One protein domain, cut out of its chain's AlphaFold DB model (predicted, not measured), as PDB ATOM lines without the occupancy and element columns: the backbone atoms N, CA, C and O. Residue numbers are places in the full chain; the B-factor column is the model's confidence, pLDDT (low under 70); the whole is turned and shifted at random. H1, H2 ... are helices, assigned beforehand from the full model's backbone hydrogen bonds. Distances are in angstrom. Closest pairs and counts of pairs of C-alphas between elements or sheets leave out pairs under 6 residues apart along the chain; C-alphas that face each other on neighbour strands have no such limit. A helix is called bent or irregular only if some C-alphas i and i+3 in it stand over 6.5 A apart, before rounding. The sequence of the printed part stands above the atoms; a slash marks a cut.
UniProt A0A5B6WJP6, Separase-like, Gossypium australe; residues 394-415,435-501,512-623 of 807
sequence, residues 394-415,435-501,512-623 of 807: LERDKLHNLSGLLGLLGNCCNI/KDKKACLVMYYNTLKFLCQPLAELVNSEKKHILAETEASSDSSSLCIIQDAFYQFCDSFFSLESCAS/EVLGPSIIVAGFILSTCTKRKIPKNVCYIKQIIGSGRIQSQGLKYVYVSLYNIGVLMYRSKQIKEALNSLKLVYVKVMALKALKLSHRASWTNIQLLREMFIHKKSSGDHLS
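This is residues 394 to 415, 435 to 501 and 512 to 623 of the 807 residues of the protein "Separase-like" of Gossypium australe (UniProt A0A5B6WJP6). What is its shape? It is a flat up-and-down bundle: H1 and H2a, H4, H5 beside H6, then the long hairpin H7 and H8, with H2b and H3 packed on H5. How large? The printed part has 201 residues with eight named helices and no named strand. All helix, it is compact, radius of gyration of the C-alphas 18.6 A, spans 60 by 49 by 24 A.

Which is the hub? H5, residues 514 to 529, touches five others, among them H4, residues 476 to 499; their closest C-alphas, Gln 483 and Gly 522, are 5.7 A apart. Which hairpin follows? H7, residues 551 to 575, and H8, 580 to 617, form it at a shallow tilt of 21 degrees; their closest C-alphas, Tyr 558 and Ser 597, are 4.1 A apart. Every O i to N i+4 pair is within hydrogen-bond range except in H7, 19 of 21, and H8, 30 of 34.

Where are the ends? H1, residues 396 to 413, begins at C-alpha 396 (-58.257, 40.171, 12.404). H8, 58.4 A long and irregular, with C-alphas 614 and 617 7.3 A apart, ends at C-alpha 617 (-26.144, 13.663, -25.971). Which is bent? H2, residues 437 to 461, assigned as one helix by its hydrogen bonds, is bent, C-alphas 451 and 454 being 6.6 A apart, into H2a, 437 to 451, and H2b, 454 to 461. H3 has residues 463 to 468, H6 533 to 545.

Any cuts? Residues 416 to 434 and 502 to 511 are not printed, the C-alphas across standing 16.4 A and 20.9 A apart. Low confidence? pLDDT is under 70 in 48 residues, among them 571 to 583.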
ATOM      1  N   LEU A 394     -56.721  44.926   9.603       53.66
ATOM      2  CA  LEU A 394     -58.142  45.283   9.709       53.66
ATOM      3  C   LEU A 394     -59.079  44.058   9.656       53.66
ATOM      4  O   LEU A 394     -60.184  44.121  10.188       53.66
ATOM      5  N   GLU A 395     -58.646  42.916   9.103       65.88
ATOM      6  CA  GLU A 395     -59.436  41.672   9.024       65.88
ATOM      7  C   GLU A 395     -59.008  40.606  10.057       65.88
ATOM      8  O   GLU A 395     -58.959  39.402   9.773       65.88
ATOM      9  N   ARG A 396     -58.713  41.034  11.293       69.50
ATOM     10  CA  ARG A 396     -58.257  40.171  12.404       69.50
ATOM     11  C   ARG A 396     -59.135  38.931  12.625       69.50
ATOM     12  O   ARG A 396     -58.609  37.854  12.906       69.50
ATOM     13  N   ASP A 397     -60.445  39.062  12.446       74.38
ATOM     14  CA  ASP A 397     -61.404  37.967  12.627       74.38
ATOM     15  C   ASP A 397     -61.182  36.828  11.623       74.38
ATOM     16  O   ASP A 397     -61.237  35.650  11.985       74.38
ATOM     17  N   LYS A 398     -60.854  37.151  10.364       76.06
ATOM     18  CA  LYS A 398     -60.576  36.135   9.338       76.06
ATOM     19  C   LYS A 398     -59.277  35.395   9.620       76.06
ATOM     20  O   LYS A 398     -59.220  34.175   9.470       76.06
ATOM     21  N   LEU A 399     -58.252  36.107  10.088       78.94
ATOM     22  CA  LEU A 399     -56.994  35.495  10.513       78.94
ATOM     23  C   LEU A 399     -57.197  34.597  11.740       78.94
ATOM     24  O   LEU A 399     -56.678  33.484  11.779       78.94
ATOM     25  N   HIS A 400     -57.995  35.021  12.722       80.25
ATOM     26  CA  HIS A 400     -58.277  34.185  13.887       80.25
ATOM     27  C   HIS A 400     -59.026  32.898  13.503       80.25
ATOM     28  O   HIS A 400     -58.639  31.807  13.931       80.25
ATOM     29  N   ASN A 401     -60.011  33.000  12.606       82.19
ATOM     30  CA  ASN A 401     -60.692  31.837  12.033       82.19
ATOM     31  C   ASN A 401     -59.715  30.909  11.296       82.19
ATOM     32  O   ASN A 401     -59.762  29.694  11.489       82.19
ATOM     33  N   LEU A 402     -58.785  31.466  10.512       85.25
ATOM     34  CA  LEU A 402     -57.744  30.695   9.834       85.25
ATOM     35  C   LEU A 402     -56.877  29.902  10.824       85.25
ATOM     36  O   LEU A 402     -56.581  28.737  10.574       85.25
ATOM     37  N   SER A 403     -56.501  30.496  11.960       85.00
ATOM     38  CA  SER A 403     -55.741  29.797  13.005       85.00
ATOM     39  C   SER A 403     -56.483  28.559  13.521       85.00
ATOM     40  O   SER A 403     -55.884  27.486  13.622       85.00
ATOM     41  N   GLY A 404     -57.793  28.681  13.767       83.69
ATOM     42  CA  GLY A 404     -58.644  27.553  14.149       83.69
ATOM     43  C   GLY A 404     -58.703  26.463  13.073       83.69
ATOM     44  O   GLY A 404     -58.507  25.287  13.382       83.69
ATOM     45  N   LEU A 405     -58.897  26.846  11.804       84.38
ATOM     46  CA  LEU A 405     -58.947  25.911  10.670       84.38
ATOM     47  C   LEU A 405     -57.639  25.128  10.509       84.38
ATOM     48  O   LEU A 405     -57.657  23.904  10.385       84.38
ATOM     49  N   LEU A 406     -56.505  25.828  10.557       84.19
ATOM     50  CA  LEU A 406     -55.174  25.235  10.451       84.19
ATOM     51  C   LEU A 406     -54.873  24.282  11.615       84.19
ATOM     52  O   LEU A 406     -54.238  23.247  11.411       84.19
ATOM     53  N   GLY A 407     -55.313  24.612  12.833       81.00
ATOM     54  CA  GLY A 407     -55.146  23.746  14.003       81.00
ATOM     55  C   GLY A 407     -55.940  22.443  13.884       81.00
ATOM     56  O   GLY A 407     -55.405  21.362  14.131       81.00
ATOM     57  N   LEU A 408     -57.200  22.535  13.450       80.19
ATOM     58  CA  LEU A 408     -58.060  21.369  13.246       80.19
ATOM     59  C   LEU A 408     -57.531  20.460  12.130       80.19
ATOM     60  O   LEU A 408     -57.389  19.255  12.340       80.19
ATOM     61  N   LEU A 409     -57.172  21.023  10.971       75.94
ATOM     62  CA  LEU A 409     -56.742  20.213   9.831       75.94
ATOM     63  C   LEU A 409     -55.354  19.593  10.024       75.94
ATOM     64  O   LEU A 409     -55.141  18.434   9.666       75.94
ATOM     65  N   GLY A 410     -54.424  20.326  10.646       71.75
ATOM     66  CA  GLY A 410     -53.099  19.803  10.986       71.75
ATOM     67  C   GLY A 410     -53.175  18.561  11.880       71.75
ATOM     68  O   GLY A 410     -52.442  17.592  11.661       71.75
ATOM     69  N   ASN A 411     -54.123  18.543  12.826       72.00
ATOM     70  CA  ASN A 411     -54.398  17.384  13.676       72.00
ATOM     71  C   ASN A 411     -55.000  16.210  12.890       72.00
ATOM     72  O   ASN A 411     -54.579  15.071  13.096       72.00
ATOM     73  N   CYS A 412     -55.932  16.468  11.966       67.38
ATOM     74  CA  CYS A 412     -56.515  15.434  11.103       67.38
ATOM     75  C   CYS A 412     -55.465  14.762  10.199       67.38
ATOM     76  O   CYS A 412     -55.496  13.546  10.009       67.38
ATOM     77  N   CYS A 413     -54.513  15.533   9.670       65.75
ATOM     78  CA  CYS A 413     -53.484  15.045   8.748       65.75
ATOM     79  C   CYS A 413     -52.187  14.562   9.438       65.75
ATOM     80  O   CYS A 413     -51.283  14.098   8.749       65.75
ATOM     81  N   ASN A 414     -52.088  14.630  10.777       64.06
ATOM     82  CA  ASN A 414     -50.895  14.284  11.576       64.06
ATOM     83  C   ASN A 414     -49.599  15.001  11.147       64.06
ATOM     84  O   ASN A 414     -48.509  14.428  11.185       64.06
ATOM     85  N   ILE A 415     -49.695  16.265  10.749       58.62
ATOM     86  CA  ILE A 415     -48.537  17.023  10.271       58.62
ATOM     87  C   ILE A 415     -47.711  17.539  11.453       58.62
ATOM     88  O   ILE A 415     -48.236  18.173  12.365       58.62
ATOM     89  N   LYS A 435     -59.045   6.459   5.849       52.69
ATOM     90  CA  LYS A 435     -58.685   5.188   5.195       52.69
ATOM     91  C   LYS A 435     -57.533   5.357   4.188       52.69
ATOM     92  O   LYS A 435     -56.782   4.409   3.995       52.69
ATOM     93  N   ASP A 436     -57.326   6.574   3.664       64.38
ATOM     94  CA  ASP A 436     -56.238   6.948   2.750       64.38
ATOM     95  C   ASP A 436     -55.474   8.204   3.217       64.38
ATOM     96  O   ASP A 436     -55.619   9.313   2.695       64.38
ATOM     97  N   LYS A 437     -54.589   8.030   4.208       69.50
ATOM     98  CA  LYS A 437     -53.750   9.114   4.764       69.50
ATOM     99  C   LYS A 437     -52.987   9.908   3.696       69.50
ATOM    100  O   LYS A 437     -52.840  11.120   3.822       69.50
ATOM    101  N   LYS A 438     -52.508   9.235   2.642       74.81
ATOM    102  CA  LYS A 438     -51.766   9.873   1.544       74.81
ATOM    103  C   LYS A 438     -52.655  10.811   0.730       74.81
ATOM    104  O   LYS A 438     -52.213  11.903   0.393       74.81
ATOM    105  N   ALA A 439     -53.890  10.410   0.437       73.81
ATOM    106  CA  ALA A 439     -54.808  11.230  -0.344       73.81
ATOM    107  C   ALA A 439     -55.251  12.473   0.442       73.81
ATOM    108  O   ALA A 439     -55.179  13.584  -0.076       73.81
ATOM    109  N   CYS A 440     -55.555  12.313   1.734       75.50
ATOM    110  CA  CYS A 440     -55.836  13.436   2.632       75.50
ATOM    111  C   CYS A 440     -54.656  14.425   2.721       75.50
ATOM    112  O   CYS A 440     -54.855  15.637   2.650       75.50
ATOM    113  N   LEU A 441     -53.416  13.923   2.790       79.88
ATOM    114  CA  LEU A 441     -52.214  14.763   2.779       79.88
ATOM    115  C   LEU A 441     -52.046  15.538   1.459       79.88
ATOM    116  O   LEU A 441     -51.699  16.715   1.493       79.88
ATOM    117  N   VAL A 442     -52.315  14.912   0.307       82.38
ATOM    118  CA  VAL A 442     -52.274  15.582  -1.010       82.38
ATOM    119  C   VAL A 442     -53.341  16.675  -1.105       82.38
ATOM    120  O   VAL A 442     -53.039  17.793  -1.519       82.38
ATOM    121  N   MET A 443     -54.572  16.390  -0.675       81.19
ATOM    122  CA  MET A 443     -55.661  17.373  -0.664       81.19
ATOM    123  C   MET A 443     -55.325  18.566   0.228       81.19
ATOM    124  O   MET A 443     -55.524  19.720  -0.166       81.19
ATOM    125  N   TYR A 444     -54.771  18.303   1.413       84.81
ATOM    126  CA  TYR A 444     -54.368  19.377   2.303       84.81
ATOM    127  C   TYR A 444     -53.212  20.195   1.729       84.81
ATOM    128  O   TYR A 444     -53.269  21.422   1.752       84.81
ATOM    129  N   TYR A 445     -52.206  19.539   1.147       87.25
ATOM    130  CA  TYR A 445     -51.108  20.218   0.464       87.25
ATOM    131  C   TYR A 445     -51.610  21.164  -0.631       87.25
ATOM    132  O   TYR A 445     -51.224  22.330  -0.634       87.25
ATOM    133  N   ASN A 446     -52.510  20.706  -1.508       88.56
ATOM    134  CA  ASN A 446     -53.076  21.541  -2.573       88.56
ATOM    135  C   ASN A 446     -53.849  22.738  -2.004       88.56
ATOM    136  O   ASN A 446     -53.684  23.868  -2.463       88.56
ATOM    137  N   THR A 447     -54.605  22.515  -0.931       90.62
ATOM    138  CA  THR A 447     -55.355  23.574  -0.244       90.62
ATOM    139  C   THR A 447     -54.417  24.608   0.395       90.62
ATOM    140  O   THR A 447     -54.617  25.814   0.252       90.62
ATOM    141  N   LEU A 448     -53.348  24.157   1.063       91.69
ATOM    142  CA  LEU A 448     -52.319  25.030   1.633       91.69
ATOM    143  C   LEU A 448     -51.541  25.768   0.552       91.69
ATOM    144  O   LEU A 448     -51.261  26.948   0.725       91.69
ATOM    145  N   LYS A 449     -51.213  25.111  -0.562       91.50
ATOM    146  CA  LYS A 449     -50.578  25.729  -1.730       91.50
ATOM    147  C   LYS A 449     -51.447  26.869  -2.254       91.50
ATOM    148  O   LYS A 449     -50.951  27.982  -2.431       91.50
ATOM    149  N   PHE A 450     -52.745  26.614  -2.433       91.81
ATOM    150  CA  PHE A 450     -53.707  27.621  -2.860       91.81
ATOM    151  C   PHE A 450     -53.766  28.798  -1.878       91.81
ATOM    152  O   PHE A 450     -53.646  29.941  -2.308       91.81
ATOM    153  N   LEU A 451     -53.894  28.544  -0.573       92.62
ATOM    154  CA  LEU A 451     -53.941  29.581   0.465       92.62
ATOM    155  C   LEU A 451     -52.635  30.388   0.570       92.62
ATOM    156  O   LEU A 451     -52.663  31.612   0.685       92.62
ATOM    157  N   CYS A 452     -51.490  29.708   0.572       92.69
ATOM    158  CA  CYS A 452     -50.192  30.317   0.849       92.69
ATOM    159  C   CYS A 452     -49.679  31.162  -0.315       92.69
ATOM    160  O   CYS A 452     -48.876  32.058  -0.082       92.69
ATOM    161  N   GLN A 453     -50.135  30.915  -1.546       91.75
ATOM    162  CA  GLN A 453     -49.728  31.697  -2.711       91.75
ATOM    163  C   GLN A 453     -49.992  33.211  -2.552       91.75
ATOM    164  O   GLN A 453     -49.018  33.967  -2.562       91.75
ATOM    165  N   PRO A 454     -51.242  33.690  -2.359       89.88
ATOM    166  CA  PRO A 454     -51.496  35.120  -2.186       89.88
ATOM    167  C   PRO A 454     -50.811  35.686  -0.932       89.88
ATOM    168  O   PRO A 454     -50.276  36.791  -0.967       89.88
ATOM    169  N   LEU A 455     -50.740  34.920   0.161       89.88
ATOM    170  CA  LEU A 455     -50.045  35.358   1.376       89.88
ATOM    171  C   LEU A 455     -48.539  35.558   1.142       89.88
ATOM    172  O   LEU A 455     -47.955  36.524   1.627       89.88
ATOM    173  N   ALA A 456     -47.895  34.663   0.392       91.69
ATOM    174  CA  ALA A 456     -46.473  34.761   0.084       91.69
ATOM    175  C   ALA A 456     -46.178  35.911  -0.885       91.69
ATOM    176  O   ALA A 456     -45.176  36.600  -0.704       91.69
ATOM    177  N   GLU A 457     -47.038  36.151  -1.883       89.12
ATOM    178  CA  GLU A 457     -46.933  37.325  -2.764       89.12
ATOM    179  C   GLU A 457     -46.922  38.627  -1.955       89.12
ATOM    180  O   GLU A 457     -46.037  39.459  -2.147       89.12
ATOM    181  N   LEU A 458     -47.845  38.744  -1.001       86.44
ATOM    182  CA  LEU A 458     -48.011  39.914  -0.147       86.44
ATOM    183  C   LEU A 458     -46.827  40.136   0.804       86.44
ATOM    184  O   LEU A 458     -46.292  41.235   0.908       86.44
ATOM    185  N   VAL A 459     -46.346  39.079   1.464       88.31
ATOM    186  CA  VAL A 459     -45.169  39.183   2.347       88.31
ATOM    187  C   VAL A 459     -43.909  39.539   1.554       88.31
ATOM    188  O   VAL A 459     -43.045  40.274   2.036       88.31
ATOM    189  N   ASN A 460     -43.773  39.010   0.336       89.56
ATOM    190  CA  ASN A 460     -42.605  39.262  -0.499       89.56
ATOM    191  C   ASN A 460     -42.610  40.670  -1.125       89.56
ATOM    192  O   ASN A 460     -41.515  41.227  -1.287       89.56
ATOM    193  N   SER A 461     -43.774  41.256  -1.450       85.81
ATOM    194  CA  SER A 461     -43.871  42.663  -1.881       85.81
ATOM    195  C   SER A 461     -43.541  43.616  -0.731       85.81
ATOM    196  O   SER A 461     -42.651  44.456  -0.869       85.81
ATOM    197  N   GLU A 462     -44.129  43.386   0.445       82.38
ATOM    198  CA  GLU A 462     -44.026  44.277   1.609       82.38
ATOM    199  C   GLU A 462     -42.794  44.045   2.496       82.38
ATOM    200  O   GLU A 462     -42.643  44.624   3.573       82.38
ATOM    201  N   LYS A 463     -41.842  43.218   2.051       85.31
ATOM    202  CA  LYS A 463     -40.661  42.835   2.845       85.31
ATOM    203  C   LYS A 463     -39.856  44.014   3.405       85.31
ATOM    204  O   LYS A 463     -39.196  43.851   4.426       85.31
ATOM    205  N   LYS A 464     -39.853  45.180   2.743       82.12
ATOM    206  CA  LYS A 464     -39.155  46.377   3.248       82.12
ATOM    207  C   LYS A 464     -39.847  46.923   4.498       82.12
ATOM    208  O   LYS A 464     -39.151  47.195   5.472       82.12
ATOM    209  N   HIS A 465     -41.175  47.012   4.470       76.50
ATOM    210  CA  HIS A 465     -42.005  47.474   5.578       76.50
ATOM    211  C   HIS A 465     -41.913  46.510   6.769       76.50
ATOM    212  O   HIS A 465     -41.463  46.894   7.847       76.50
ATOM    213  N   ILE A 466     -42.145  45.210   6.524       78.31
ATOM    214  CA  ILE A 466     -42.105  44.139   7.544       78.31
ATOM    215  C   ILE A 466     -40.780  44.106   8.313       78.31
ATOM    216  O   ILE A 466     -40.739  43.822   9.512       78.31
ATOM    217  N   LEU A 467     -39.667  44.333   7.609       77.81
ATOM    218  CA  LEU A 467     -38.338  44.316   8.215       77.81
ATOM    219  C   LEU A 467     -37.991  45.650   8.903       77.81
ATOM    220  O   LEU A 467     -37.181  45.645   9.835       77.81
ATOM    221  N   ALA A 468     -38.589  46.770   8.482       69.94
ATOM    222  CA  ALA A 468     -38.368  48.099   9.054       69.94
ATOM    223  C   ALA A 468     -39.109  48.305  10.389       69.94
ATOM    224  O   ALA A 468     -38.484  48.780  11.347       69.94
ATOM    225  N   GLU A 469     -40.369  47.861  10.476       60.75
ATOM    226  CA  GLU A 469     -41.286  47.961  11.632       60.75
ATOM    227  C   GLU A 469     -40.957  47.019  12.802       60.75
ATOM    228  O   GLU A 469     -41.809  46.597  13.581       60.75
ATOM    229  N   THR A 470     -39.684  46.699  13.017       53.03
ATOM    230  CA  THR A 470     -39.251  45.877  14.161       53.03
ATOM    231  C   THR A 470     -39.447  46.559  15.534       53.03
ATOM    232  O   THR A 470     -38.919  46.082  16.546       53.03
ATOM    233  N   GLU A 471     -40.190  47.669  15.589       46.78
ATOM    234  CA  GLU A 471     -40.473  48.486  16.763       46.78
ATOM    235  C   GLU A 471     -41.977  48.516  17.071       46.78
ATOM    236  O   GLU A 471     -42.724  49.334  16.567       46.78
ATOM    237  N   ALA A 472     -42.382  47.640  17.992       42.56
ATOM    238  CA  ALA A 472     -43.435  47.930  18.965       42.56
ATOM    239  C   ALA A 472     -44.859  48.254  18.456       42.56
ATOM    240  O   ALA A 472     -45.497  49.140  19.018       42.56
ATOM    241  N   SER A 473     -45.424  47.470  17.531       41.62
ATOM    242  CA  SER A 473     -46.888  47.392  17.393       41.62
ATOM    243  C   SER A 473     -47.440  46.058  17.914       41.62
ATOM    244  O   SER A 473     -46.827  44.989  17.835       41.62
ATOM    245  N   SER A 474     -48.613  46.142  18.526       42.38
ATOM    246  CA  SER A 474     -49.385  45.107  19.218       42.38
ATOM    247  C   SER A 474     -49.858  43.925  18.352       42.38
ATOM    248  O   SER A 474     -50.531  43.034  18.870       42.38
ATOM    249  N   ASP A 475     -49.476  43.859  17.071       54.50
ATOM    250  CA  ASP A 475     -50.120  43.008  16.057       54.50
ATOM    251  C   ASP A 475     -49.278  41.805  15.589       54.50
ATOM    252  O   ASP A 475     -49.565  41.148  14.585       54.50
ATOM    253  N   SER A 476     -48.274  41.420  16.390       63.00
ATOM    254  CA  SER A 476     -47.437  40.226  16.156       63.00
ATOM    255  C   SER A 476     -48.215  38.904  16.019       63.00
ATOM    256  O   SER A 476     -47.697  37.946  15.440       63.00
ATOM    257  N   SER A 477     -49.449  38.828  16.530       71.62
ATOM    258  CA  SER A 477     -50.290  37.625  16.490       71.62
ATOM    259  C   SER A 477     -50.754  37.274  15.073       71.62
ATOM    260  O   SER A 477     -50.650  36.115  14.677       71.62
ATOM    261  N   SER A 478     -51.182  38.259  14.286       76.56
ATOM    262  CA  SER A 478     -51.645  38.085  12.904       76.56
ATOM    263  C   SER A 478     -50.541  37.557  11.980       76.56
ATOM    264  O   SER A 478     -50.742  36.586  11.248       76.56
ATOM    265  N   LEU A 479     -49.328  38.114  12.088       80.88
ATOM    266  CA  LEU A 479     -48.158  37.618  11.353       80.88
ATOM    267  C   LEU A 479     -47.767  36.196  11.770       80.88
ATOM    268  O   LEU A 479     -47.323  35.412  10.931       80.88
ATOM    269  N   CYS A 480     -47.960  35.831  13.043       84.69
ATOM    270  CA  CYS A 480     -47.714  34.465  13.506       84.69
ATOM    271  C   CYS A 480     -48.685  33.455  12.877       84.69
ATOM    272  O   CYS A 480     -48.271  32.335  12.597       84.69
ATOM    273  N   ILE A 481     -49.939  33.837  12.613       86.06
ATOM    274  CA  ILE A 481     -50.929  32.955  11.972       86.06
ATOM    275  C   ILE A 481     -50.525  32.661  10.521       86.06
ATOM    276  O   ILE A 481     -50.500  31.501  10.111       86.06
ATOM    277  N   ILE A 482     -50.137  33.692   9.763       88.75
ATOM    278  CA  ILE A 482     -49.625  33.531   8.390       88.75
ATOM    279  C   ILE A 482     -48.349  32.679   8.398       88.75
ATOM    280  O   ILE A 482     -48.186  31.764   7.589       88.75
ATOM    281  N   GLN A 483     -47.456  32.937   9.355       88.56
ATOM    282  CA  GLN A 483     -46.234  32.162   9.539       88.56
ATOM    283  C   GLN A 483     -46.532  30.678   9.828       88.56
ATOM    284  O   GLN A 483     -45.852  29.805   9.288       88.56
ATOM    285  N   ASP A 484     -47.548  30.376  10.639       88.50
ATOM    286  CA  ASP A 484     -47.976  29.004  10.913       88.50
ATOM    287  C   ASP A 484     -48.583  28.327   9.674       88.50
ATOM    288  O   ASP A 484     -48.284  27.156   9.439       88.50
ATOM    289  N   ALA A 485     -49.330  29.049   8.830       91.06
ATOM    290  CA  ALA A 485     -49.811  28.533   7.544       91.06
ATOM    291  C   ALA A 485     -48.647  28.096   6.635       91.06
ATOM    292  O   ALA A 485     -48.635  26.973   6.124       91.06
ATOM    293  N   PHE A 486     -47.614  28.938   6.506       93.00
ATOM    294  CA  PHE A 486     -46.406  28.602   5.744       93.00
ATOM    295  C   PHE A 486     -45.658  27.402   6.327       93.00
ATOM    296  O   PHE A 486     -45.108  26.597   5.576       93.00
ATOM    297  N   TYR A 487     -45.649  27.240   7.652       90.00
ATOM    298  CA  TYR A 487     -45.055  26.065   8.282       90.00
ATOM    299  C   TYR A 487     -45.813  24.783   7.998       90.00
ATOM    300  O   TYR A 487     -45.177  23.787   7.668       90.00
ATOM    301  N   GLN A 488     -47.142  24.807   8.063       89.81
ATOM    302  CA  GLN A 488     -47.933  23.635   7.699       89.81
ATOM    303  C   GLN A 488     -47.777  23.289   6.217       89.81
ATOM    304  O   GLN A 488     -47.682  22.108   5.880       89.81
ATOM    305  N   PHE A 489     -47.658  24.295   5.341       91.56
ATOM    306  CA  PHE A 489     -47.301  24.085   3.937       91.56
ATOM    307  C   PHE A 489     -45.946  23.383   3.803       91.56
ATOM    308  O   PHE A 489     -45.867  22.350   3.145       91.56
ATOM    309  N   CYS A 490     -44.900  23.892   4.465       88.81
ATOM    310  CA  CYS A 490     -43.565  23.291   4.412       88.81
ATOM    311  C   CYS A 490     -43.565  21.859   4.959       88.81
ATOM    312  O   CYS A 490     -43.039  20.960   4.309       88.81
ATOM    313  N   ASP A 491     -44.176  21.625   6.123       87.69
ATOM    314  CA  ASP A 491     -44.259  20.286   6.712       87.69
ATOM    315  C   ASP A 491     -45.002  19.315   5.777       87.69
ATOM    316  O   ASP A 491     -44.549  18.187   5.587       87.69
ATOM    317  N   SER A 492     -46.087  19.753   5.127       86.06
ATOM    318  CA  SER A 492     -46.826  18.939   4.146       86.06
ATOM    319  C   SER A 492     -45.999  18.652   2.892       86.06
ATOM    320  O   SER A 492     -45.946  17.511   2.436       86.06
ATOM    321  N   PHE A 493     -45.317  19.672   2.364       85.44
ATOM    322  CA  PHE A 493     -44.455  19.586   1.186       85.44
ATOM    323  C   PHE A 493     -43.335  18.551   1.377       85.44
ATOM    324  O   PHE A 493     -43.193  17.632   0.570       85.44
ATOM    325  N   PHE A 494     -42.595  18.641   2.487       81.81
ATOM    326  CA  PHE A 494     -41.515  17.698   2.797       81.81
ATOM    327  C   PHE A 494     -42.036  16.309   3.200       81.81
ATOM    328  O   PHE A 494     -41.404  15.297   2.898       81.81
ATOM    329  N   SER A 495     -43.214  16.219   3.828       81.88
ATOM    330  CA  SER A 495     -43.837  14.919   4.122       81.88
ATOM    331  C   SER A 495     -44.205  14.179   2.832       81.88
ATOM    332  O   SER A 495     -43.899  12.995   2.688       81.88
ATOM    333  N   LEU A 496     -44.781  14.879   1.848       77.12
ATOM    334  CA  LEU A 496     -45.069  14.311   0.528       77.12
ATOM    335  C   LEU A 496     -43.802  13.924  -0.241       77.12
ATOM    336  O   LEU A 496     -43.828  12.945  -0.991       77.12
ATOM    337  N   GLU A 497     -42.696  14.649  -0.050       70.38
ATOM    338  CA  GLU A 497     -41.391  14.268  -0.595       70.38
ATOM    339  C   GLU A 497     -40.946  12.898  -0.077       70.38
ATOM    340  O   GLU A 497     -40.621  12.029  -0.885       70.38
ATOM    341  N   SER A 498     -41.040  12.663   1.234       67.12
ATOM    342  CA  SER A 498     -40.665  11.379   1.843       67.12
ATOM    343  C   SER A 498     -41.551  10.195   1.412       67.12
ATOM    344  O   SER A 498     -41.100   9.052   1.415       67.12
ATOM    345  N   CYS A 499     -42.806  10.449   1.016       59.88
ATOM    346  CA  CYS A 499     -43.779   9.415   0.634       59.88
ATOM    347  C   CYS A 499     -43.805   9.072  -0.867       59.88
ATOM    348  O   CYS A 499     -44.516   8.144  -1.277       59.88
ATOM    349  N   ALA A 500     -43.120   9.836  -1.714       57.47
ATOM    350  CA  ALA A 500     -43.067   9.581  -3.146       57.47
ATOM    351  C   ALA A 500     -41.876   8.664  -3.456       57.47
ATOM    352  O   ALA A 500     -40.731   9.106  -3.450       57.47
ATOM    353  N   SER A 501     -42.142   7.385  -3.736       44.28
ATOM    354  CA  SER A 501     -41.133   6.471  -4.280       44.28
ATOM    355  C   SER A 501     -40.552   7.023  -5.587       44.28
ATOM    356  O   SER A 501     -41.256   7.688  -6.349       44.28
ATOM    357  N   GLU A 512     -42.164  26.739 -10.793       69.00
ATOM    358  CA  GLU A 512     -40.786  26.495 -10.319       69.00
ATOM    359  C   GLU A 512     -40.364  27.353  -9.110       69.00
ATOM    360  O   GLU A 512     -39.411  27.042  -8.397       69.00
ATOM    361  N   VAL A 513     -41.084  28.450  -8.882       83.81
ATOM    362  CA  VAL A 513     -40.813  29.502  -7.909       83.81
ATOM    363  C   VAL A 513     -41.791  29.512  -6.721       83.81
ATOM    364  O   VAL A 513     -41.467  30.108  -5.695       83.81
ATOM    365  N   LEU A 514     -42.957  28.857  -6.782       88.00
ATOM    366  CA  LEU A 514     -44.004  29.005  -5.755       88.00
ATOM    367  C   LEU A 514     -43.589  28.451  -4.385       88.00
ATOM    368  O   LEU A 514     -43.649  29.170  -3.389       88.00
ATOM    369  N   GLY A 515     -43.133  27.196  -4.329       88.06
ATOM    370  CA  GLY A 515     -42.607  26.601  -3.094       88.06
ATOM    371  C   GLY A 515     -41.481  27.457  -2.491       88.06
ATOM    372  O   GLY A 515     -41.623  27.932  -1.364       88.06
ATOM    373  N   PRO A 516     -40.411  27.758  -3.255       89.88
ATOM    374  CA  PRO A 516     -39.369  28.705  -2.854       89.88
ATOM    375  C   PRO A 516     -39.879  30.058  -2.332       89.88
ATOM    376  O   PRO A 516     -39.382  30.550  -1.318       89.88
ATOM    377  N   SER A 517     -40.877  30.648  -2.994       92.25
ATOM    378  CA  SER A 517     -41.528  31.907  -2.611       92.25
ATOM    379  C   SER A 517     -42.151  31.847  -1.221       92.25
ATOM    380  O   SER A 517     -41.900  32.738  -0.402       92.25
ATOM    381  N   ILE A 518     -42.884  30.770  -0.925       93.38
ATOM    382  CA  ILE A 518     -43.532  30.553   0.371       93.38
ATOM    383  C   ILE A 518     -42.487  30.380   1.484       93.38
ATOM    384  O   ILE A 518     -42.610  30.992   2.545       93.38
ATOM    385  N   ILE A 519     -41.417  29.609   1.247       92.44
ATOM    386  CA  ILE A 519     -40.365  29.403   2.261       92.44
ATOM    387  C   ILE A 519     -39.614  30.709   2.561       92.44
ATOM    388  O   ILE A 519     -39.330  31.018   3.722       92.44
ATOM    389  N   VAL A 520     -39.309  31.508   1.532       93.31
ATOM    390  CA  VAL A 520     -38.668  32.821   1.708       93.31
ATOM    391  C   VAL A 520     -39.586  33.790   2.462       93.31
ATOM    392  O   VAL A 520     -39.119  34.455   3.389       93.31
ATOM    393  N   ALA A 521     -40.884  33.824   2.143       93.12
ATOM    394  CA  ALA A 521     -41.873  34.602   2.892       93.12
ATOM    395  C   ALA A 521     -41.926  34.171   4.369       93.12
ATOM    396  O   ALA A 521     -41.862  35.005   5.274       93.12
ATOM    397  N   GLY A 522     -41.913  32.860   4.631       92.06
ATOM    398  CA  GLY A 522     -41.780  32.310   5.978       92.06
ATOM    399  C   GLY A 522     -40.529  32.811   6.700       92.06
ATOM    400  O   GLY A 522     -40.602  33.165   7.881       92.06
ATOM    401  N   PHE A 523     -39.382  32.888   6.018       91.19
ATOM    402  CA  PHE A 523     -38.142  33.418   6.592       91.19
ATOM    403  C   PHE A 523     -38.249  34.901   6.971       91.19
ATOM    404  O   PHE A 523     -37.835  35.265   8.081       91.19
ATOM    405  N   ILE A 524     -38.851  35.734   6.113       89.62
ATOM    406  CA  ILE A 524     -39.138  37.151   6.400       89.62
ATOM    407  C   ILE A 524     -39.975  37.261   7.680       89.62
ATOM    408  O   ILE A 524     -39.559  37.927   8.631       89.62
ATOM    409  N   LEU A 525     -41.087  36.521   7.761       88.44
ATOM    410  CA  LEU A 525     -41.955  36.540   8.939       88.44
ATOM    411  C   LEU A 525     -41.238  36.056  10.199       88.44
ATOM    412  O   LEU A 525     -41.322  36.715  11.226       88.44
ATOM    413  N   SER A 526     -40.450  34.977  10.134       87.38
ATOM    414  CA  SER A 526     -39.691  34.508  11.307       87.38
ATOM    415  C   SER A 526     -38.640  35.493  11.808       87.38
ATOM    416  O   SER A 526     -38.267  35.460  12.982       87.38
ATOM    417  N   THR A 527     -38.158  36.364  10.922       83.00
ATOM    418  CA  THR A 527     -37.230  37.440  11.271       83.00
ATOM    419  C   THR A 527     -37.956  38.579  11.980       83.00
ATOM    420  O   THR A 527     -37.449  39.108  12.967       83.00
ATOM    421  N   CYS A 528     -39.162  38.913  11.524       79.75
ATOM    422  CA  CYS A 528     -40.015  39.919  12.150       79.75
ATOM    423  C   CYS A 528     -40.554  39.446  13.516       79.75
ATOM    424  O   CYS A 528     -40.338  40.097  14.537       79.75
ATOM    425  N   THR A 529     -41.162  38.254  13.575       78.31
ATOM    426  CA  THR A 529     -41.791  37.700  14.790       78.31
ATOM    427  C   THR A 529     -40.789  37.144  15.801       78.31
ATOM    428  O   THR A 529     -41.147  36.877  16.949       78.31
ATOM    429  N   LYS A 530     -39.533  36.923  15.388       81.38
ATOM    430  CA  LYS A 530     -38.467  36.268  16.168       81.38
ATOM    431  C   LYS A 530     -38.797  34.828  16.601       81.38
ATOM    432  O   LYS A 530     -38.126  34.279  17.477       81.38
ATOM    433  N   ARG A 531     -39.794  34.182  15.986       79.44
ATOM    434  CA  ARG A 531     -40.246  32.815  16.315       79.44
ATOM    435  C   ARG A 531     -39.792  31.795  15.278       79.44
ATOM    436  O   ARG A 531     -39.702  32.105  14.096       79.44
ATOM    437  N   LYS A 532     -39.543  30.553  15.723       80.94
ATOM    438  CA  LYS A 532     -39.314  29.362  14.869       80.94
ATOM    439  C   LYS A 532     -38.228  29.540  13.775       80.94
ATOM    440  O   LYS A 532     -38.183  28.796  12.796       80.94
ATOM    441  N   ILE A 533     -37.274  30.456  13.976       83.94
ATOM    442  CA  ILE A 533     -36.152  30.723  13.054       83.94
ATOM    443  C   ILE A 533     -35.336  29.458  12.721       83.94
ATOM    444  O   ILE A 533     -35.005  29.266  11.549       83.94
ATOM    445  N   PRO A 534     -34.973  28.580  13.685       87.69
ATOM    446  CA  PRO A 534     -34.227  27.362  13.364       87.69
ATOM    447  C   PRO A 534     -34.988  26.442  12.404       87.69
ATOM    448  O   PRO A 534     -34.376  25.899  11.486       87.69
ATOM    449  N   LYS A 535     -36.315  26.338  12.572       87.44
ATOM    450  CA  LYS A 535     -37.205  25.522  11.737       87.44
ATOM    451  C   LYS A 535     -37.239  26.042  10.293       87.44
ATOM    452  O   LYS A 535     -36.947  25.283   9.378       87.44
ATOM    453  N   ASN A 536     -37.417  27.351  10.086       87.25
ATOM    454  CA  ASN A 536     -37.338  27.957   8.742       87.25
ATOM    455  C   ASN A 536     -35.990  27.761   8.052       87.25
ATOM    456  O   ASN A 536     -35.909  27.480   6.860       87.25
ATOM    457  N   VAL A 537     -34.904  27.917   8.805       89.25
ATOM    458  CA  VAL A 537     -33.558  27.716   8.263       89.25
ATOM    459  C   VAL A 537     -33.345  26.254   7.879       89.25
ATOM    460  O   VAL A 537     -32.627  25.991   6.917       89.25
ATOM    461  N   CYS A 538     -33.958  25.314   8.605       90.88
ATOM    462  CA  CYS A 538     -33.978  23.908   8.223       90.88
ATOM    463  C   CYS A 538     -34.666  23.726   6.866       90.88
ATOM    464  O   CYS A 538     -34.044  23.177   5.963       90.88
ATOM    465  N   TYR A 539     -35.862  24.290   6.679       90.38
ATOM    466  CA  TYR A 539     -36.583  24.201   5.407       90.38
ATOM    467  C   TYR A 539     -35.813  24.785   4.232       90.38
ATOM    468  O   TYR A 539     -35.707  24.135   3.200       90.38
ATOM    469  N   ILE A 540     -35.206  25.968   4.382       91.06
ATOM    470  CA  ILE A 540     -34.375  26.545   3.314       91.06
ATOM    471  C   ILE A 540     -33.206  25.611   2.990       91.06
ATOM    472  O   ILE A 540     -32.902  25.388   1.824       91.06
ATOM    473  N   LYS A 541     -32.543  25.042   4.003       91.56
ATOM    474  CA  LYS A 541     -31.444  24.093   3.775       91.56
ATOM    475  C   LYS A 541     -31.914  22.808   3.093       91.56
ATOM    476  O   LYS A 541     -31.171  22.309   2.255       91.56
ATOM    477  N   GLN A 542     -33.087  22.291   3.456       88.62
ATOM    478  CA  GLN A 542     -33.697  21.119   2.829       88.62
ATOM    479  C   GLN A 542     -34.041  21.411   1.368       88.62
ATOM    480  O   GLN A 542     -33.623  20.654   0.507       88.62
ATOM    481  N   ILE A 543     -34.671  22.556   1.075       87.69
ATOM    482  CA  ILE A 543     -34.965  23.003  -0.294       87.69
ATOM    483  C   ILE A 543     -33.675  23.141  -1.118       87.69
ATOM    484  O   ILE A 543     -33.593  22.594  -2.212       87.69
ATOM    485  N   ILE A 544     -32.630  23.784  -0.574       88.56
ATOM    486  CA  ILE A 544     -31.336  23.934  -1.262       88.56
ATOM    487  C   ILE A 544     -30.707  22.567  -1.553       88.56
ATOM    488  O   ILE A 544     -30.123  22.388  -2.610       88.56
ATOM    489  N   GLY A 545     -30.805  21.619  -0.618       83.12
ATOM    490  CA  GLY A 545     -30.275  20.266  -0.791       83.12
ATOM    491  C   GLY A 545     -31.186  19.314  -1.571       83.12
ATOM    492  O   GLY A 545     -30.773  18.188  -1.830       83.12
ATOM    493  N   SER A 546     -32.412  19.721  -1.911       75.19
ATOM    494  CA  SER A 546     -33.385  18.854  -2.577       75.19
ATOM    495  C   SER A 546     -33.094  18.759  -4.075       75.19
ATOM    496  O   SER A 546     -32.879  19.768  -4.745       75.19
ATOM    497  N   GLY A 547     -33.153  17.548  -4.632       67.19
ATOM    498  CA  GLY A 547     -33.027  17.324  -6.080       67.19
ATOM    499  C   GLY A 547     -34.286  17.683  -6.884       67.19
ATOM    500  O   GLY A 547     -34.310  17.490  -8.097       67.19
ATOM    501  N   ARG A 548     -35.354  18.158  -6.224       65.88
ATOM    502  CA  ARG A 548     -36.647  18.486  -6.852       65.88
ATOM    503  C   ARG A 548     -36.725  19.902  -7.411       65.88
ATOM    504  O   ARG A 548     -37.549  20.155  -8.284       65.88
ATOM    505  N   ILE A 549     -35.917  20.830  -6.904       71.81
ATOM    506  CA  ILE A 549     -36.004  22.232  -7.311       71.81
ATOM    507  C   ILE A 549     -35.165  22.461  -8.555       71.81
ATOM    508  O   ILE A 549     -33.964  22.200  -8.580       71.81
ATOM    509  N   GLN A 550     -35.811  23.006  -9.578       75.50
ATOM    510  CA  GLN A 550     -35.142  23.402 -10.803       75.50
ATOM    511  C   GLN A 550     -34.256  24.634 -10.588       75.50
ATOM    512  O   GLN A 550     -34.428  25.400  -9.637       75.50
ATOM    513  N   SER A 551     -33.336  24.879 -11.522       82.06
ATOM    514  CA  SER A 551     -32.391  25.997 -11.433       82.06
ATOM    515  C   SER A 551     -33.069  27.353 -11.173       82.06
ATOM    516  O   SER A 551     -32.585  28.168 -10.384       82.06
ATOM    517  N   GLN A 552     -34.242  27.578 -11.765       83.25
ATOM    518  CA  GLN A 552     -35.004  28.811 -11.593       83.25
ATOM    519  C   GLN A 552     -35.564  28.991 -10.173       83.25
ATOM    520  O   GLN A 552     -35.555  30.103  -9.637       83.25
ATOM    521  N   GLY A 553     -35.996  27.905  -9.527       85.69
ATOM    522  CA  GLY A 553     -36.448  27.935  -8.139       85.69
ATOM    523  C   GLY A 553     -35.310  28.291  -7.185       85.69
ATOM    524  O   GLY A 553     -35.460  29.178  -6.343       85.69
ATOM    525  N   LEU A 554     -34.127  27.691  -7.368       88.25
ATOM    526  CA  LEU A 554     -32.932  28.066  -6.600       88.25
ATOM    527  C   LEU A 554     -32.488  29.502  -6.885       88.25
ATOM    528  O   LEU A 554     -32.082  30.202  -5.954       88.25
ATOM    529  N   LYS A 555     -32.621  29.965  -8.136       90.06
ATOM    530  CA  LYS A 555     -32.406  31.367  -8.509       90.06
ATOM    531  C   LYS A 555     -33.272  32.317  -7.716       90.06
ATOM    532  O   LYS A 555     -32.751  33.267  -7.130       90.06
ATOM    533  N   TYR A 556     -34.561  32.027  -7.606       91.00
ATOM    534  CA  TYR A 556     -35.432  32.817  -6.752       91.00
ATOM    535  C   TYR A 556     -34.949  32.833  -5.291       91.00
ATOM    536  O   TYR A 556     -34.874  33.908  -4.688       91.00
ATOM    537  N   VAL A 557     -34.575  31.672  -4.729       91.94
ATOM    538  CA  VAL A 557     -34.085  31.566  -3.342       91.94
ATOM    539  C   VAL A 557     -32.845  32.431  -3.120       91.94
ATOM    540  O   VAL A 557     -32.848  33.273  -2.216       91.94
ATOM    541  N   TYR A 558     -31.782  32.262  -3.918       92.62
ATOM    542  CA  TYR A 558     -30.529  32.975  -3.658       92.62
ATOM    543  C   TYR A 558     -30.655  34.480  -3.900       92.62
ATOM    544  O   TYR A 558     -30.105  35.255  -3.112       92.62
ATOM    545  N   VAL A 559     -31.409  34.912  -4.920       92.94
ATOM    546  CA  VAL A 559     -31.641  36.340  -5.194       92.94
ATOM    547  C   VAL A 559     -32.435  36.969  -4.053       92.94
ATOM    548  O   VAL A 559     -32.050  38.017  -3.532       92.94
ATOM    549  N   SER A 560     -33.516  36.319  -3.623       93.12
ATOM    550  CA  SER A 560     -34.395  36.867  -2.591       93.12
ATOM    551  C   SER A 560     -33.703  36.943  -1.234       93.12
ATOM    552  O   SER A 560     -33.750  37.988  -0.586       93.12
ATOM    553  N   LEU A 561     -32.990  35.889  -0.828       94.56
ATOM    554  CA  LEU A 561     -32.234  35.876   0.428       94.56
ATOM    555  C   LEU A 561     -31.076  36.877   0.427       94.56
ATOM    556  O   LEU A 561     -30.812  37.493   1.459       94.56
ATOM    557  N   TYR A 562     -30.414  37.080  -0.716       93.69
ATOM    558  CA  TYR A 562     -29.402  38.126  -0.851       93.69
ATOM    559  C   TYR A 562     -30.015  39.506  -0.630       93.69
ATOM    560  O   TYR A 562     -29.523  40.268   0.197       93.69
ATOM    561  N   ASN A 563     -31.126  39.799  -1.310       92.56
ATOM    562  CA  ASN A 563     -31.820  41.077  -1.186       92.56
ATOM    563  C   ASN A 563     -32.285  41.326   0.254       92.56
ATOM    564  O   ASN A 563     -32.100  42.424   0.767       92.56
ATOM    565  N   ILE A 564     -32.826  40.308   0.932       90.81
ATOM    566  CA  ILE A 564     -33.186  40.386   2.356       90.81
ATOM    567  C   ILE A 564     -31.943  40.673   3.206       90.81
ATOM    568  O   ILE A 564     -31.951  41.596   4.017       90.81
ATOM    569  N   GLY A 565     -30.851  39.933   2.994       90.12
ATOM    570  CA  GLY A 565     -29.593  40.126   3.715       90.12
ATOM    571  C   GLY A 565     -29.010  41.532   3.546       90.12
ATOM    572  O   GLY A 565     -28.619  42.154   4.532       90.12
ATOM    573  N   VAL A 566     -29.013  42.059   2.318       89.19
ATOM    574  CA  VAL A 566     -28.585  43.430   1.995       89.19
ATOM    575  C   VAL A 566     -29.497  44.459   2.653       89.19
ATOM    576  O   VAL A 566     -28.993  45.391   3.272       89.19
ATOM    577  N   LEU A 567     -30.822  44.302   2.557       86.06
ATOM    578  CA  LEU A 567     -31.792  45.213   3.176       86.06
ATOM    579  C   LEU A 567     -31.578  45.298   4.690       86.06
ATOM    580  O   LEU A 567     -31.447  46.391   5.238       86.06
ATOM    581  N   MET A 568     -31.450  44.149   5.355       81.62
ATOM    582  CA  MET A 568     -31.176  44.093   6.791       81.62
ATOM    583  C   MET A 568     -29.817  44.715   7.137       81.62
ATOM    584  O   MET A 568     -29.721  45.489   8.087       81.62
ATOM    585  N   TYR A 569     -28.771  44.440   6.350       81.44
ATOM    586  CA  TYR A 569     -27.445  45.015   6.577       81.44
ATOM    587  C   TYR A 569     -27.384  46.525   6.315       81.44
ATOM    588  O   TYR A 569     -26.663  47.224   7.012       81.44
ATOM    589  N   ARG A 570     -28.140  47.062   5.352       78.19
ATOM    590  CA  ARG A 570     -28.196  48.511   5.086       78.19
ATOM    591  C   ARG A 570     -29.062  49.251   6.100       78.19
ATOM    592  O   ARG A 570     -28.685  50.333   6.529       78.19
ATOM    593  N   SER A 571     -30.150  48.639   6.579       68.25
ATOM    594  CA  SER A 571     -30.975  49.209   7.660       68.25
ATOM    595  C   SER A 571     -30.175  49.472   8.948       68.25
ATOM    596  O   SER A 571     -30.494  50.377   9.717       68.25
ATOM    597  N   LYS A 572     -29.078  48.728   9.148       62.69
ATOM    598  CA  LYS A 572     -28.088  48.949  10.207       62.69
ATOM    599  C   LYS A 572     -27.384  50.308  10.090       62.69
ATOM    600  O   LYS A 572     -27.234  50.951  11.119       62.69
ATOM    601  N   GLN A 573     -26.969  50.740   8.890       52.69
ATOM    602  CA  GLN A 573     -26.263  52.024   8.705       52.69
ATOM    603  C   GLN A 573     -27.128  53.217   9.138       52.69
ATOM    604  O   GLN A 573     -26.606  54.240   9.555       52.69
ATOM    605  N   ILE A 574     -28.453  53.060   9.093       49.59
ATOM    606  CA  ILE A 574     -29.417  54.089   9.493       49.59
ATOM    607  C   ILE A 574     -29.700  54.039  11.011       49.59
ATOM    608  O   ILE A 574     -29.884  55.076  11.638       49.59
ATOM    609  N   LYS A 575     -29.710  52.846  11.632       50.94
ATOM    610  CA  LYS A 575     -30.064  52.638  13.058       50.94
ATOM    611  C   LYS A 575     -28.875  52.637  14.037       50.94
ATOM    612  O   LYS A 575     -29.089  52.422  15.232       50.94
ATOM    613  N   GLU A 576     -27.642  52.890  13.584       50.38
ATOM    614  CA  GLU A 576     -26.436  52.975  14.440       50.38
ATOM    615  C   GLU A 576     -26.545  54.018  15.579       50.38
ATOM    616  O   GLU A 576     -25.783  53.948  16.538       50.38
ATOM    617  N   ALA A 577     -27.561  54.889  15.559       48.91
ATOM    618  CA  ALA A 577     -27.848  55.867  16.608       48.91
ATOM    619  C   ALA A 577     -28.677  55.360  17.820       48.91
ATOM    620  O   ALA A 577     -28.789  56.106  18.790       48.91
ATOM    621  N   LEU A 578     -29.294  54.157  17.811       48.69
ATOM    622  CA  LEU A 578     -30.507  53.944  18.642       48.69
ATOM    623  C   LEU A 578     -30.694  52.634  19.456       48.69
ATOM    624  O   LEU A 578     -31.818  52.421  19.892       48.69
ATOM    625  N   ASN A 579     -29.689  51.766  19.703       54.62
ATOM    626  CA  ASN A 579     -29.586  50.785  20.839       54.62
ATOM    627  C   ASN A 579     -28.715  49.542  20.507       54.62
ATOM    628  O   ASN A 579     -28.875  48.904  19.466       54.62
ATOM    629  N   SER A 580     -27.870  49.102  21.449       54.75
ATOM    630  CA  SER A 580     -26.849  48.044  21.272       54.75
ATOM    631  C   SER A 580     -27.379  46.599  21.147       54.75
ATOM    632  O   SER A 580     -26.798  45.801  20.411       54.75
ATOM    633  N   LEU A 581     -28.500  46.237  21.789       58.00
ATOM    634  CA  LEU A 581     -29.026  44.856  21.759       58.00
ATOM    635  C   LEU A 581     -29.748  44.507  20.437       58.00
ATOM    636  O   LEU A 581     -29.629  43.391  19.925       58.00
ATOM    637  N   LYS A 582     -30.469  45.473  19.848       62.53
ATOM    638  CA  LYS A 582     -31.184  45.323  18.560       62.53
ATOM    639  C   LYS A 582     -30.207  45.079  17.402       62.53
ATOM    640  O   LYS A 582     -30.485  44.292  16.497       62.53
ATOM    641  N   LEU A 583     -29.032  45.700  17.490       67.06
ATOM    642  CA  LEU A 583     -27.959  45.614  16.507       67.06
ATOM    643  C   LEU A 583     -27.435  44.179  16.325       67.06
ATOM    644  O   LEU A 583     -27.150  43.760  15.203       67.06
ATOM    645  N   VAL A 584     -27.322  43.411  17.414       73.06
ATOM    646  CA  VAL A 584     -26.781  42.042  17.377       73.06
ATOM    647  C   VAL A 584     -27.726  41.099  16.629       73.06
ATOM    648  O   VAL A 584     -27.281  40.345  15.763       73.06
ATOM    649  N   TYR A 585     -29.033  41.177  16.892       77.12
ATOM    650  CA  TYR A 585     -30.026  40.319  16.239       77.12
ATOM    651  C   TYR A 585     -30.095  40.552  14.723       77.12
ATOM    652  O   TYR A 585     -30.002  39.599  13.946       77.12
ATOM    653  N   VAL A 586     -30.188  41.818  14.293       76.31
ATOM    654  CA  VAL A 586     -30.258  42.175  12.864       76.31
ATOM    655  C   VAL A 586     -28.999  41.711  12.126       76.31
ATOM    656  O   VAL A 586     -29.114  41.121  11.052       76.31
ATOM    657  N   LYS A 587     -27.807  41.872  12.725       78.50
ATOM    658  CA  LYS A 587     -26.539  41.363  12.167       78.50
ATOM    659  C   LYS A 587     -26.550  39.844  11.997       78.50
ATOM    660  O   LYS A 587     -26.182  39.342  10.935       78.50
ATOM    661  N   VAL A 588     -26.984  39.104  13.020       83.56
ATOM    662  CA  VAL A 588     -27.043  37.635  12.971       83.56
ATOM    663  C   VAL A 588     -27.987  37.161  11.866       83.56
ATOM    664  O   VAL A 588     -27.639  36.239  11.127       83.56
ATOM    665  N   MET A 589     -29.151  37.793  11.717       85.06
ATOM    666  CA  MET A 589     -30.154  37.401  10.722       85.06
ATOM    667  C   MET A 589     -29.756  37.793   9.296       85.06
ATOM    668  O   MET A 589     -29.855  36.952   8.401       85.06
ATOM    669  N   ALA A 590     -29.201  38.993   9.096       87.44
ATOM    670  CA  ALA A 590     -28.620  39.405   7.817       87.44
ATOM    671  C   ALA A 590     -27.536  38.415   7.370       87.44
ATOM    672  O   ALA A 590     -27.560  37.906   6.250       87.44
ATOM    673  N   LEU A 591     -26.633  38.056   8.288       87.62
ATOM    674  CA  LEU A 591     -25.578  37.090   8.013       87.62
ATOM    675  C   LEU A 591     -26.135  35.699   7.686       87.62
ATOM    676  O   LEU A 591     -25.590  34.990   6.842       87.62
ATOM    677  N   LYS A 592     -27.221  35.291   8.346       90.31
ATOM    678  CA  LYS A 592     -27.884  34.011   8.089       90.31
ATOM    679  C   LYS A 592     -28.505  33.972   6.693       90.31
ATOM    680  O   LYS A 592     -28.301  32.987   5.988       90.31
ATOM    681  N   ALA A 593     -29.193  35.040   6.288       91.69
ATOM    682  CA  ALA A 593     -29.769  35.182   4.953       91.69
ATOM    683  C   ALA A 593     -28.684  35.138   3.865       91.69
ATOM    684  O   ALA A 593     -28.781  34.346   2.931       91.69
ATOM    685  N   LEU A 594     -27.597  35.902   4.038       92.81
ATOM    686  CA  LEU A 594     -26.476  35.928   3.093       92.81
ATOM    687  C   LEU A 594     -25.762  34.573   2.987       92.81
ATOM    688  O   LEU A 594     -25.431  34.147   1.886       92.81
ATOM    689  N   LYS A 595     -25.577  33.848   4.099       92.44
ATOM    690  CA  LYS A 595     -24.996  32.491   4.075       92.44
ATOM    691  C   LYS A 595     -25.877  31.487   3.335       92.44
ATOM    692  O   LYS A 595     -25.360  30.653   2.599       92.44
ATOM    693  N   LEU A 596     -27.193  31.548   3.537       93.19
ATOM    694  CA  LEU A 596     -28.135  30.684   2.823       93.19
ATOM    695  C   LEU A 596     -28.198  31.037   1.330       93.19
ATOM    696  O   LEU A 596     -28.208  30.130   0.507       93.19
ATOM    697  N   SER A 597     -28.162  32.329   0.988       94.19
ATOM    698  CA  SER A 597     -28.053  32.813  -0.395       94.19
ATOM    699  C   SER A 597     -26.783  32.301  -1.078       94.19
ATOM    700  O   SER A 597     -26.863  31.712  -2.151       94.19
ATOM    701  N   HIS A 598     -25.627  32.451  -0.425       92.94
ATOM    702  CA  HIS A 598     -24.344  31.941  -0.904       92.94
ATOM    703  C   HIS A 598     -24.412  30.435  -1.190       92.94
ATOM    704  O   HIS A 598     -24.091  30.008  -2.297       92.94
ATOM    705  N   ARG A 599     -24.926  29.641  -0.241       92.12
ATOM    706  CA  ARG A 599     -25.080  28.192  -0.424       92.12
ATOM    707  C   ARG A 599     -25.996  27.855  -1.604       92.12
ATOM    708  O   ARG A 599     -25.617  27.064  -2.454       92.12
ATOM    709  N   ALA A 600     -27.171  28.483  -1.680       91.81
ATOM    710  CA  ALA A 600     -28.126  28.277  -2.768       91.81
ATOM    711  C   ALA A 600     -27.540  28.638  -4.145       91.81
ATOM    712  O   ALA A 600     -27.784  27.931  -5.120       91.81
ATOM    713  N   SER A 601     -26.745  29.711  -4.222       92.81
ATOM    714  CA  SER A 601     -26.078  30.155  -5.450       92.81
ATOM    715  C   SER A 601     -25.096  29.107  -5.971       92.81
ATOM    716  O   SER A 601     -25.144  28.761  -7.150       92.81
ATOM    717  N   TRP A 602     -24.234  28.569  -5.103       91.31
ATOM    718  CA  TRP A 602     -23.261  27.546  -5.496       91.31
ATOM    719  C   TRP A 602     -23.918  26.198  -5.798       91.31
ATOM    720  O   TRP A 602     -23.552  25.556  -6.780       91.31
ATOM    721  N   THR A 603     -24.957  25.805  -5.051       90.12
ATOM    722  CA  THR A 603     -25.740  24.602  -5.376       90.12
ATOM    723  C   THR A 603     -26.430  24.711  -6.736       90.12
ATOM    724  O   THR A 603     -26.412  23.756  -7.507       90.12
ATOM    725  N   ASN A 604     -26.974  25.882  -7.086       88.50
ATOM    726  CA  ASN A 604     -27.566  26.105  -8.406       88.50
ATOM    727  C   ASN A 604     -26.546  25.923  -9.540       88.50
ATOM    728  O   ASN A 604     -26.846  25.304 -10.559       88.50
ATOM    729  N   ILE A 605     -25.331  26.448  -9.360       87.06
ATOM    730  CA  ILE A 605     -24.258  26.296 -10.344       87.06
ATOM    731  C   ILE A 605     -23.829  24.826 -10.464       87.06
ATOM    732  O   ILE A 605     -23.614  24.345 -11.576       87.06
ATOM    733  N   GLN A 606     -23.764  24.093  -9.350       85.12
ATOM    734  CA  GLN A 606     -23.443  22.667  -9.361       85.12
ATOM    735  C   GLN A 606     -24.512  21.830 -10.089       85.12
ATOM    736  O   GLN A 606     -24.161  20.956 -10.878       85.12
ATOM    737  N   LEU A 607     -25.804  22.137  -9.923       82.06
ATOM    738  CA  LEU A 607     -26.871  21.479 -10.691       82.06
ATOM    739  C   LEU A 607     -26.767  21.771 -12.194       82.06
ATOM    740  O   LEU A 607     -26.882  20.863 -13.015       82.06
ATOM    741  N   LEU A 608     -26.505  23.027 -12.574       78.75
ATOM    742  CA  LEU A 608     -26.295  23.395 -13.979       78.75
ATOM    743  C   LEU A 608     -25.076  22.683 -14.580       78.75
ATOM    744  O   LEU A 608     -25.112  22.258 -15.735       78.75
ATOM    745  N   ARG A 609     -24.015  22.503 -13.786       79.00
ATOM    746  CA  ARG A 609     -22.833  21.719 -14.158       79.00
ATOM    747  C   ARG A 609     -23.192  20.255 -14.420       79.00
ATOM    748  O   ARG A 609     -22.790  19.722 -15.451       79.00
ATOM    749  N   GLU A 610     -23.940  19.606 -13.531       79.56
ATOM    750  CA  GLU A 610     -24.385  18.215 -13.715       79.56
ATOM    751  C   GLU A 610     -25.253  18.066 -14.968       79.56
ATOM    752  O   GLU A 610     -25.005  17.187 -15.798       79.56
ATOM    753  N   MET A 611     -26.200  18.985 -15.178       74.44
ATOM    754  CA  MET A 611     -27.004  19.027 -16.401       74.44
ATOM    755  C   MET A 611     -26.129  19.136 -17.655       74.44
ATOM    756  O   MET A 611     -26.386  18.439 -18.634       74.44
ATOM    757  N   PHE A 612     -25.082  19.965 -17.629       71.88
ATOM    758  CA  PHE A 612     -24.156  20.134 -18.751       71.88
ATOM    759  C   PHE A 612     -23.328  18.870 -19.037       71.88
ATOM    760  O   PHE A 612     -23.088  18.531 -20.196       71.88
ATOM    761  N   ILE A 613     -22.918  18.139 -17.996       74.31
ATOM    762  CA  ILE A 613     -22.194  16.868 -18.135       74.31
ATOM    763  C   ILE A 613     -23.101  15.796 -18.761       74.31
ATOM    764  O   ILE A 613     -22.666  15.087 -19.669       74.31
ATOM    765  N   HIS A 614     -24.362  15.710 -18.327       67.19
ATOM    766  CA  HIS A 614     -25.314  14.696 -18.792       67.19
ATOM    767  C   HIS A 614     -25.977  15.014 -20.149       67.19
ATOM    768  O   HIS A 614     -26.293  14.085 -20.890       67.19
ATOM    769  N   LYS A 615     -26.161  16.293 -20.524       57.62
ATOM    770  CA  LYS A 615     -26.803  16.718 -21.792       57.62
ATOM    771  C   LYS A 615     -25.898  16.715 -23.030       57.62
ATOM    772  O   LYS A 615     -26.390  17.010 -24.116       57.62
ATOM    773  N   LYS A 616     -24.625  16.310 -22.948       51.81
ATOM    774  CA  LYS A 616     -23.751  16.160 -24.138       51.81
ATOM    775  C   LYS A 616     -24.285  15.187 -25.223       51.81
ATOM    776  O   LYS A 616     -23.643  15.054 -26.258       51.81
ATOM    777  N   SER A 617     -25.445  14.547 -25.024       44.53
ATOM    778  CA  SER A 617     -26.144  13.663 -25.971       44.53
ATOM    779  C   SER A 617     -27.462  14.201 -26.573       44.53
ATOM    780  O   SER A 617     -27.999  13.546 -27.461       44.53
ATOM    781  N   SER A 618     -28.010  15.356 -26.154       40.84
ATOM    782  CA  SER A 618     -29.253  15.909 -26.747       40.84
ATOM    783  C   SER A 618     -29.250  17.445 -26.808       40.84
ATOM    784  O   SER A 618     -28.865  18.117 -25.854       40.84
ATOM    785  N   GLY A 619     -29.632  17.988 -27.968       41.22
ATOM    786  CA  GLY A 619     -29.279  19.321 -28.487       41.22
ATOM    787  C   GLY A 619     -29.924  20.570 -27.868       41.22
ATOM    788  O   GLY A 619     -30.172  21.518 -28.605       41.22
ATOM    789  N   ASP A 620     -30.151  20.620 -26.554       44.50
ATOM    790  CA  ASP A 620     -30.523  21.866 -25.860       44.50
ATOM    791  C   ASP A 620     -29.280  22.514 -25.234       44.50
ATOM    792  O   ASP A 620     -28.836  22.143 -24.141       44.50
ATOM    793  N   HIS A 621     -28.690  23.479 -25.941       51.12
ATOM    794  CA  HIS A 621     -27.440  24.125 -25.545       51.12
ATOM    795  C   HIS A 621     -27.666  25.250 -24.519       51.12
ATOM    796  O   HIS A 621     -28.017  26.374 -24.872       51.12
ATOM    797  N   LEU A 622     -27.394  24.976 -23.239       64.06
ATOM    798  CA  LEU A 622     -27.123  26.025 -22.249       64.06
ATOM    799  C   LEU A 622     -25.768  26.664 -22.612       64.06
ATOM    800  O   LEU A 622     -24.757  25.960 -22.644       64.06
ATOM    801  N   SER A 623     -25.744  27.959 -22.950       72.19
ATOM    802  CA  SER A 623     -24.511  28.634 -23.388       72.19
ATOM    803  C   SER A 623     -23.483  28.726 -22.254       72.19
ATOM    804  O   SER A 623     -23.825  29.062 -21.118       72.19
TER     805      SER A 623